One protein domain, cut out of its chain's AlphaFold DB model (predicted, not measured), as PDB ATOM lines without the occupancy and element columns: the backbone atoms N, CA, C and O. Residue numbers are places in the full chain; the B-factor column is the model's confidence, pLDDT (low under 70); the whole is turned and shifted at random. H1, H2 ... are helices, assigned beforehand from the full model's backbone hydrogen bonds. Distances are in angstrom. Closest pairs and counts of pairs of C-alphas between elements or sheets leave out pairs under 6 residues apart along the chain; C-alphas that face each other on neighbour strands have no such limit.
ATOM      1  N   THR A 299     -50.708 -42.047 -38.335       90.06
ATOM      2  CA  THR A 299     -51.696 -41.121 -37.759       90.06
ATOM      3  C   THR A 299     -51.895 -41.353 -36.264       90.06
ATOM      4  O   THR A 299     -51.918 -40.395 -35.484       90.06
ATOM      5  N   GLN A 300     -51.976 -42.616 -35.845       91.19
ATOM      6  CA  GLN A 300     -52.110 -42.981 -34.443       91.19
ATOM      7  C   GLN A 300     -50.848 -42.611 -33.655       91.19
ATOM      8  O   GLN A 300     -50.953 -41.911 -32.652       91.19
ATOM      9  N   ALA A 301     -49.659 -42.966 -34.150       91.19
ATOM     10  CA  ALA A 301     -48.388 -42.616 -33.519       91.19
ATOM     11  C   ALA A 301     -48.217 -41.093 -33.360       91.19
ATOM     12  O   ALA A 301     -47.812 -40.630 -32.293       91.19
ATOM     13  N   ASN A 302     -48.583 -40.296 -34.373       91.50
ATOM     14  CA  ASN A 302     -48.501 -38.831 -34.304       91.50
ATOM     15  C   ASN A 302     -49.477 -38.248 -33.275       91.50
ATOM     16  O   ASN A 302     -49.090 -37.402 -32.474       91.50
ATOM     17  N   SER A 303     -50.738 -38.690 -33.294       91.62
ATOM     18  CA  SER A 303     -51.770 -38.168 -32.387       91.62
ATOM     19  C   SER A 303     -51.484 -38.503 -30.922       91.62
ATOM     20  O   SER A 303     -51.594 -37.624 -30.068       91.62
ATOM     21  N   LEU A 304     -51.045 -39.734 -30.638       93.00
ATOM     22  CA  LEU A 304     -50.691 -40.166 -29.287       93.00
ATOM     23  C   LEU A 304     -49.421 -39.465 -28.796       93.00
ATOM     24  O   LEU A 304     -49.414 -38.956 -27.680       93.00
ATOM     25  N   SER A 305     -48.392 -39.343 -29.641       91.81
ATOM     26  CA  SER A 305     -47.180 -38.586 -29.288       91.81
ATOM     27  C   SER A 305     -47.493 -37.119 -29.005       91.81
ATOM     28  O   SER A 305     -47.013 -36.572 -28.016       91.81
ATOM     29  N   LYS A 306     -48.341 -36.489 -29.830       92.06
ATOM     30  CA  LYS A 306     -48.777 -35.106 -29.617       92.06
ATOM     31  C   LYS A 306     -49.530 -34.961 -28.295       92.06
ATOM     32  O   LYS A 306     -49.216 -34.046 -27.549       92.06
ATOM     33  N   SER A 307     -50.473 -35.859 -27.990       92.25
ATOM     34  CA  SER A 307     -51.226 -35.842 -26.723       92.25
ATOM     35  C   SER A 307     -50.297 -35.936 -25.511       92.25
ATOM     36  O   SER A 307     -50.389 -35.084 -24.629       92.25
ATOM     37  N   ILE A 308     -49.348 -36.882 -25.515       90.38
ATOM     38  CA  ILE A 308     -48.360 -37.033 -24.434       90.38
ATOM     39  C   ILE A 308     -47.555 -35.740 -24.266       90.38
ATOM     40  O   ILE A 308     -47.497 -35.183 -23.173       90.38
ATOM     41  N   CYS A 309     -46.995 -35.219 -25.359       89.38
ATOM     42  CA  CYS A 309     -46.140 -34.035 -25.323       89.38
ATOM     43  C   CYS A 309     -46.883 -32.736 -24.971       89.38
ATOM     44  O   CYS A 309     -46.267 -31.806 -24.453       89.38
ATOM     45  N   THR A 310     -48.194 -32.654 -25.221       87.31
ATOM     46  CA  THR A 310     -49.017 -31.511 -24.793       87.31
ATOM     47  C   THR A 310     -49.427 -31.577 -23.326       87.31
ATOM     48  O   THR A 310     -49.593 -30.534 -22.701       87.31
ATOM     49  N   GLU A 311     -49.611 -32.780 -22.778       86.81
ATOM     50  CA  GLU A 311     -49.975 -32.964 -21.370       86.81
ATOM     51  C   GLU A 311     -48.755 -32.835 -20.457       86.81
ATOM     52  O   GLU A 311     -48.856 -32.299 -19.352       86.81
ATOM     53  N   MET A 312     -47.589 -33.286 -20.926       77.44
ATOM     54  CA  MET A 312     -46.346 -33.206 -20.177       77.44
ATOM     55  C   MET A 312     -45.114 -33.110 -21.074       77.44
ATOM     56  O   MET A 312     -44.932 -33.861 -22.029       77.44
ATOM     57  N   THR A 313     -44.208 -32.204 -20.716       77.19
ATOM     58  CA  THR A 313     -42.937 -32.028 -21.420       77.19
ATOM     59  C   THR A 313     -41.972 -33.153 -21.048       77.19
ATOM     60  O   THR A 313     -41.411 -33.156 -19.948       77.19
ATOM     61  N   MET A 314     -41.776 -34.102 -21.961       74.69
ATOM     62  CA  MET A 314     -40.815 -35.200 -21.826       74.69
ATOM     63  C   MET A 314     -39.628 -35.021 -22.776       74.69
ATOM     64  O   MET A 314     -39.704 -34.307 -23.779       74.69
ATOM     65  N   ASP A 315     -38.520 -35.703 -22.473       76.94
ATOM     66  CA  ASP A 315     -37.412 -35.833 -23.421       76.94
ATOM     67  C   ASP A 315     -37.941 -36.433 -24.742       76.94
ATOM     68  O   ASP A 315     -38.770 -37.337 -24.737       76.94
ATOM     69  N   GLY A 316     -37.515 -35.900 -25.890       78.00
ATOM     70  CA  GLY A 316     -38.001 -36.324 -27.210       78.00
ATOM     71  C   GLY A 316     -39.138 -35.473 -27.798       78.00
ATOM     72  O   GLY A 316     -39.226 -35.354 -29.018       78.00
ATOM     73  N   CYS A 317     -39.948 -34.787 -26.987       86.31
ATOM     74  CA  CYS A 317     -40.999 -33.902 -27.514       86.31
ATOM     75  C   CYS A 317     -40.431 -32.734 -28.346       86.31
ATOM     76  O   CYS A 317     -40.996 -32.362 -29.375       86.31
ATOM     77  N   SER A 318     -39.220 -32.268 -28.014       87.12
ATOM     78  CA  SER A 318     -38.523 -31.179 -28.714       87.12
ATOM     79  C   SER A 318     -38.299 -31.409 -30.212       87.12
ATOM     80  O   SER A 318     -38.090 -30.446 -30.948       87.12
ATOM     81  N   TYR A 319     -38.310 -32.663 -30.679       85.31
ATOM     82  CA  TYR A 319     -38.176 -32.977 -32.107       85.31
ATOM     83  C   TYR A 319     -39.427 -32.610 -32.914       85.31
ATOM     84  O   TYR A 319     -39.326 -32.390 -34.118       85.31
ATOM     85  N   CYS A 320     -40.584 -32.531 -32.253       88.62
ATOM     86  CA  CYS A 320     -41.884 -32.298 -32.874       88.62
ATOM     87  C   CYS A 320     -42.595 -31.033 -32.371       88.62
ATOM     88  O   CYS A 320     -43.545 -30.584 -33.013       88.62
ATOM     89  N   ASP A 321     -42.128 -30.423 -31.277       85.75
ATOM     90  CA  ASP A 321     -42.742 -29.234 -30.674       85.75
ATOM     91  C   ASP A 321     -42.878 -28.066 -31.657       85.75
ATOM     92  O   ASP A 321     -43.927 -27.427 -31.715       85.75
ATOM     93  N   SER A 322     -41.855 -27.802 -32.476       86.88
ATOM     94  CA  SER A 322     -41.886 -26.719 -33.469       86.88
ATOM     95  C   SER A 322     -42.940 -26.951 -34.556       86.88
ATOM     96  O   SER A 322     -43.603 -26.011 -34.998       86.88
ATOM     97  N   ASP A 323     -43.138 -28.203 -34.960       89.31
ATOM     98  CA  ASP A 323     -44.108 -28.588 -35.978       89.31
ATOM     99  C   ASP A 323     -45.537 -28.555 -35.439       89.31
ATOM    100  O   ASP A 323     -46.446 -28.045 -36.103       89.31
ATOM    101  N   TRP A 324     -45.747 -29.047 -34.218       88.56
ATOM    102  CA  TRP A 324     -47.054 -29.015 -33.572       88.56
ATOM    103  C   TRP A 324     -47.464 -27.602 -33.157       88.56
ATOM    104  O   TRP A 324     -48.637 -27.263 -33.316       88.56
ATOM    105  N   ALA A 325     -46.522 -26.762 -32.716       86.00
ATOM    106  CA  ALA A 325     -46.762 -25.340 -32.461       86.00
ATOM    107  C   ALA A 325     -47.142 -24.584 -33.746       86.00
ATOM    108  O   ALA A 325     -47.969 -23.674 -33.710       86.00
ATOM    109  N   ALA A 326     -46.601 -24.998 -34.896       87.88
ATOM    110  CA  ALA A 326     -46.964 -24.475 -36.211       87.88
ATOM    111  C   ALA A 326     -48.263 -25.083 -36.791       87.88
ATOM    112  O   ALA A 326     -48.563 -24.866 -37.964       87.88
ATOM    113  N   ASN A 327     -49.034 -25.847 -36.002       86.06
ATOM    114  CA  ASN A 327     -50.254 -26.541 -36.432       86.06
ATOM    115  C   ASN A 327     -50.068 -27.456 -37.654       86.06
ATOM    116  O   ASN A 327     -51.010 -27.688 -38.418       86.06
ATOM    117  N   LYS A 328     -48.873 -28.026 -37.844       86.62
ATOM    118  CA  LYS A 328     -48.677 -29.050 -38.873       86.62
ATOM    119  C   LYS A 328     -49.458 -30.313 -38.513       86.62
ATOM    120  O   LYS A 328     -49.582 -30.686 -37.344       86.62
ATOM    121  N   THR A 329     -49.979 -30.981 -39.540       83.19
ATOM    122  CA  THR A 329     -50.735 -32.232 -39.399       83.19
ATOM    123  C   THR A 329     -49.862 -33.376 -38.897       83.19
ATOM    124  O   THR A 329     -50.334 -34.179 -38.096       83.19
ATOM    125  N   PHE A 330     -48.593 -33.422 -39.305       86.06
ATOM    126  CA  PHE A 330     -47.617 -34.432 -38.898       86.06
ATOM    127  C   PHE A 330     -46.319 -33.780 -38.436       86.06
ATOM    128  O   PHE A 330     -45.933 -32.723 -38.940       86.06
ATOM    129  N   CYS A 331     -45.644 -34.437 -37.497       87.69
ATOM    130  CA  CYS A 331     -44.269 -34.105 -37.165       87.69
ATOM    131  C   CYS A 331     -43.331 -34.491 -38.320       87.69
ATOM    132  O   CYS A 331     -43.435 -35.583 -38.877       87.69
ATOM    133  N   SER A 332     -42.395 -33.607 -38.661       85.75
ATOM    134  CA  SER A 332     -41.405 -33.811 -39.728       85.75
ATOM    135  C   SER A 332     -40.277 -34.757 -39.305       85.75
ATOM    136  O   SER A 332     -39.382 -35.043 -40.098       85.75
ATOM    137  N   TYR A 333     -40.288 -35.221 -38.052       86.06
ATOM    138  CA  TYR A 333     -39.280 -36.118 -37.515       86.06
ATOM    139  C   TYR A 333     -39.365 -37.509 -38.157       86.06
ATOM    140  O   TYR A 333     -40.411 -38.152 -38.156       86.06
ATOM    141  N   ASN A 334     -38.232 -37.988 -38.669       80.50
ATOM    142  CA  ASN A 334     -38.160 -39.199 -39.479       80.50
ATOM    143  C   ASN A 334     -38.608 -40.470 -38.736       80.50
ATOM    144  O   ASN A 334     -39.218 -41.329 -39.360       80.50
ATOM    145  N   ASP A 335     -38.348 -40.627 -37.438       84.50
ATOM    146  CA  ASP A 335     -38.691 -41.853 -36.692       84.50
ATOM    147  C   ASP A 335     -39.836 -41.616 -35.699       84.50
ATOM    148  O   ASP A 335     -39.705 -41.817 -34.492       84.50
ATOM    149  N   LEU A 336     -40.983 -41.165 -36.202       88.62
ATOM    150  CA  LEU A 336     -42.152 -40.848 -35.379       88.62
ATOM    151  C   LEU A 336     -42.599 -42.015 -34.476       88.62
ATOM    152  O   LEU A 336     -42.913 -41.809 -33.306       88.62
ATOM    153  N   VAL A 337     -42.608 -43.246 -34.994       89.12
ATOM    154  CA  VAL A 337     -42.990 -44.427 -34.202       89.12
ATOM    155  C   VAL A 337     -41.958 -44.758 -33.118       89.12
ATOM    156  O   VAL A 337     -42.329 -45.259 -32.057       89.12
ATOM    157  N   VAL A 338     -40.678 -44.422 -33.334       87.12
ATOM    158  CA  VAL A 338     -39.632 -44.539 -32.303       87.12
ATOM    159  C   VAL A 338     -39.860 -43.508 -31.213       87.12
ATOM    160  O   VAL A 338     -39.770 -43.864 -30.044       87.12
ATOM    161  N   LEU A 339     -40.210 -42.268 -31.569       87.81
ATOM    162  CA  LEU A 339     -40.568 -41.242 -30.590       87.81
ATOM    163  C   LEU A 339     -41.763 -41.688 -29.736       87.81
ATOM    164  O   LEU A 339     -41.681 -41.650 -28.514       87.81
ATOM    165  N   TYR A 340     -42.842 -42.168 -30.359       89.69
ATOM    166  CA  TYR A 340     -43.999 -42.683 -29.621       89.69
ATOM    167  C   TYR A 340     -43.606 -43.825 -28.674       89.69
ATOM    168  O   TYR A 340     -43.928 -43.809 -27.486       89.69
ATOM    169  N   SER A 341     -42.850 -44.791 -29.195       88.50
ATOM    170  CA  SER A 341     -42.379 -45.934 -28.417       88.50
ATOM    171  C   SER A 341     -41.471 -45.500 -27.268       88.50
ATOM    172  O   SER A 341     -41.543 -46.063 -26.184       88.50
ATOM    173  N   TYR A 342     -40.660 -44.461 -27.468       83.69
ATOM    174  CA  TYR A 342     -39.766 -43.903 -26.459       83.69
ATOM    175  C   TYR A 342     -40.543 -43.254 -25.315       83.69
ATOM    176  O   TYR A 342     -40.222 -43.467 -24.142       83.69
ATOM    177  N   LEU A 343     -41.576 -42.480 -25.653       86.62
ATOM    178  CA  LEU A 343     -42.453 -41.843 -24.674       86.62
ATOM    179  C   LEU A 343     -43.149 -42.909 -23.818       86.62
ATOM    180  O   LEU A 343     -43.099 -42.847 -22.590       86.62
ATOM    181  N   CYS A 344     -43.692 -43.943 -24.462       88.06
ATOM    182  CA  CYS A 344     -44.373 -45.033 -23.773       88.06
ATOM    183  C   CYS A 344     -43.444 -45.966 -22.999       88.06
ATOM    184  O   CYS A 344     -43.808 -46.435 -21.927       88.06
ATOM    185  N   TYR A 345     -42.226 -46.196 -23.476       83.56
ATOM    186  CA  TYR A 345     -41.223 -46.931 -22.714       83.56
ATOM    187  C   TYR A 345     -40.806 -46.166 -21.452       83.56
ATOM    188  O   TYR A 345     -40.597 -46.762 -20.396       83.56
ATOM    189  N   SER A 346     -40.720 -44.835 -21.544       78.50
ATOM    190  CA  SER A 346     -40.358 -43.974 -20.414       78.50
ATOM    191  C   SER A 346     -41.459 -43.901 -19.352       78.50
ATOM    192  O   SER A 346     -41.147 -43.726 -18.180       78.50
ATOM    193  N   MET A 347     -42.736 -44.039 -19.725       79.44
ATOM    194  CA  MET A 347     -43.861 -44.161 -18.789       79.44
ATOM    195  C   MET A 347     -44.933 -45.109 -19.352       79.44
ATOM    196  O   MET A 347     -45.858 -44.672 -20.041       79.44
ATOM    197  N   PRO A 348     -44.861 -46.412 -19.038       79.88
ATOM    198  CA  PRO A 348     -45.739 -47.405 -19.655       79.88
ATOM    199  C   PRO A 348     -47.206 -47.268 -19.230       79.88
ATOM    200  O   PRO A 348     -48.102 -47.678 -19.966       79.88
ATOM    201  N   ASP A 349     -47.485 -46.698 -18.058       82.50
ATOM    202  CA  ASP A 349     -48.832 -46.646 -17.468       82.50
ATOM    203  C   ASP A 349     -49.658 -45.415 -17.864       82.50
ATOM    204  O   ASP A 349     -50.721 -45.167 -17.300       82.50
ATOM    205  N   MET A 350     -49.208 -44.677 -18.879       83.38
ATOM    206  CA  MET A 350     -49.972 -43.587 -19.481       83.38
ATOM    207  C   MET A 350     -51.201 -44.091 -20.250       83.38
ATOM    208  O   MET A 350     -51.178 -45.148 -20.889       83.38
ATOM    209  N   THR A 351     -52.268 -43.288 -20.261       89.50
ATOM    210  CA  THR A 351     -53.523 -43.592 -20.974       89.50
ATOM    211  C   THR A 351     -53.339 -43.652 -22.493       89.50
ATOM    212  O   THR A 351     -54.115 -44.313 -23.178       89.50
ATOM    213  N   GLN A 352     -52.287 -43.021 -23.021       90.88
ATOM    214  CA  GLN A 352     -51.936 -42.976 -24.442       90.88
ATOM    215  C   GLN A 352     -51.072 -44.167 -24.906       90.88
ATOM    216  O   GLN A 352     -50.845 -44.331 -26.103       90.88
ATOM    217  N   CYS A 353     -50.594 -45.014 -23.988       91.44
ATOM    218  CA  CYS A 353     -49.697 -46.142 -24.268       91.44
ATOM    219  C   CYS A 353     -50.305 -47.560 -24.396       91.44
ATOM    220  O   CYS A 353     -49.529 -48.486 -24.653       91.44
ATOM    221  N   PRO A 354     -51.634 -47.810 -24.297       91.75
ATOM    222  CA  PRO A 354     -52.195 -49.146 -24.528       91.75
ATOM    223  C   PRO A 354     -51.851 -49.748 -25.895       91.75
ATOM    224  O   PRO A 354     -51.595 -50.946 -25.974       91.75
ATOM    225  N   THR A 355     -51.793 -48.939 -26.960       90.69
ATOM    226  CA  THR A 355     -51.428 -49.416 -28.307       90.69
ATOM    227  C   THR A 355     -49.991 -49.924 -28.351       90.69
ATOM    228  O   THR A 355     -49.736 -51.010 -28.863       90.69
ATOM    229  N   TRP A 356     -49.051 -49.177 -27.764       90.69
ATOM    230  CA  TRP A 356     -47.662 -49.614 -27.633       90.69
ATOM    231  C   TRP A 356     -47.544 -50.876 -26.764       90.69
ATOM    232  O   TRP A 356     -46.850 -51.815 -27.139       90.69
ATOM    233  N   LYS A 357     -48.290 -50.959 -25.653       89.31
ATOM    234  CA  LYS A 357     -48.343 -52.166 -24.810       89.31
ATOM    235  C   LYS A 357     -48.865 -53.383 -25.574       89.31
ATOM    236  O   LYS A 357     -48.293 -54.457 -25.437       89.31
ATOM    237  N   ALA A 358     -49.920 -53.227 -26.372       88.94
ATOM    238  CA  ALA A 358     -50.448 -54.300 -27.208       88.94
ATOM    239  C   ALA A 358     -49.418 -54.748 -28.254       88.94
ATOM    240  O   ALA A 358     -49.233 -55.948 -28.445       88.94
ATOM    241  N   MET A 359     -48.698 -53.793 -28.855       87.94
ATOM    242  CA  MET A 359     -47.614 -54.079 -29.791       87.94
ATOM    243  C   MET A 359     -46.505 -54.910 -29.138       87.94
ATOM    244  O   MET A 359     -46.140 -55.964 -29.645       87.94
ATOM    245  N   CYS A 360     -46.037 -54.483 -27.968       86.88
ATOM    246  CA  CYS A 360     -44.971 -55.166 -27.237       86.88
ATOM    247  C   CYS A 360     -45.403 -56.465 -26.552       86.88
ATOM    248  O   CYS A 360     -44.562 -57.306 -26.250       86.88
ATOM    249  N   ALA A 361     -46.698 -56.644 -26.291       86.38
ATOM    250  CA  ALA A 361     -47.243 -57.910 -25.814       86.38
ATOM    251  C   ALA A 361     -47.336 -58.948 -26.940       86.38
ATOM    252  O   ALA A 361     -47.151 -60.135 -26.686       86.38
ATOM    253  N   ALA A 362     -47.632 -58.502 -28.165       84.44
ATOM    254  CA  ALA A 362     -47.676 -59.361 -29.340       84.44
ATOM    255  C   ALA A 362     -46.268 -59.745 -29.822       84.44
ATOM    256  O   ALA A 362     -46.049 -60.911 -30.131       84.44
ATOM    257  N   ASP A 363     -45.321 -58.803 -29.820       80.31
ATOM    258  CA  ASP A 363     -43.916 -59.061 -30.138       80.31
ATOM    259  C   ASP A 363     -42.980 -58.373 -29.124       80.31
ATOM    260  O   ASP A 363     -42.655 -57.188 -29.265       80.31
TER     261      ASP A 363
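Overview. This is residues 299 to 363 of the 558 residues of the protein "Hypothetical protein" of Polytomella parva (UniProt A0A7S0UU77). Two helices, H1 and H3, cross near their middles and make the core, with the short helix H2 near H1 at one end of the long axis and H4 near H3 at the other end, pointing away from the core. Short links without named elements join these four parts. The printed part has 65 residues, with four named helices in the order H1, H2, H3, H4 and no named strand, and its class is all helix. The whole is compact, with a radius of gyration of the C-alphas of 11.2 A, yet elongated in outline: the C-alphas span 35 by 20 by 15 A.

Along the chain. Start at the longest helix, H1, residues 299 to 311: find C-alpha 299 at (-51.696, -41.121, -37.759), and from there the helix runs 18.4 A to C-alpha 311 at (-49.975, -32.964, -21.370). Next look at H3, residues 336 to 346, which measures 15.4 A from first to last C-alpha. H2 is a helix of five residues, 321 to 325, and measures 5.9 A. Go on to H4, residues 354 to 362, which runs 12.2 A and ends with C-alpha 362 at (-47.676, -59.361, -29.340).

Arrangement. Look first at H1 and H3, which touch, with 11 pairs of C-alphas within 8 A. Their closest C-alphas are those of Ser 305 and Tyr 340, 5.2 A apart. Their lines stand at a steep tilt of 46 degrees, and they run the same way. From H1 go to H2: the two are close but not clearly touching, and their closest C-alphas, those of Lys 306 and Trp 324, are 7.5 A apart. From H3 go to H4: these too are close but not clearly touching, with the C-alphas of Ser 341 and Trp 356 the closest at 6.5 A. The lines of H3 and H4 are about perpendicular, at 90 degrees. H1 and H4 are apart, as are H2 and H4, and H2 and H3. In the backbones of H1, H2, H3 and H4, every O i to N i+4 pair is within hydrogen-bond range.

Size, cuts and confidence. To see the full length, compare the C-alphas of Ala 326 and Ala 362, the two farthest apart, at 35.6 A. The first and last printed C-alphas, those of Thr 299 and Asp 363, are 21.0 A apart. The printed part has no cut, and the three links, of 9, 10 and 7 residues along the chain, are short. Read the B-factor column for the model's confidence: the mean pLDDT of the printed part is 86.6, and no printed residue is under 70.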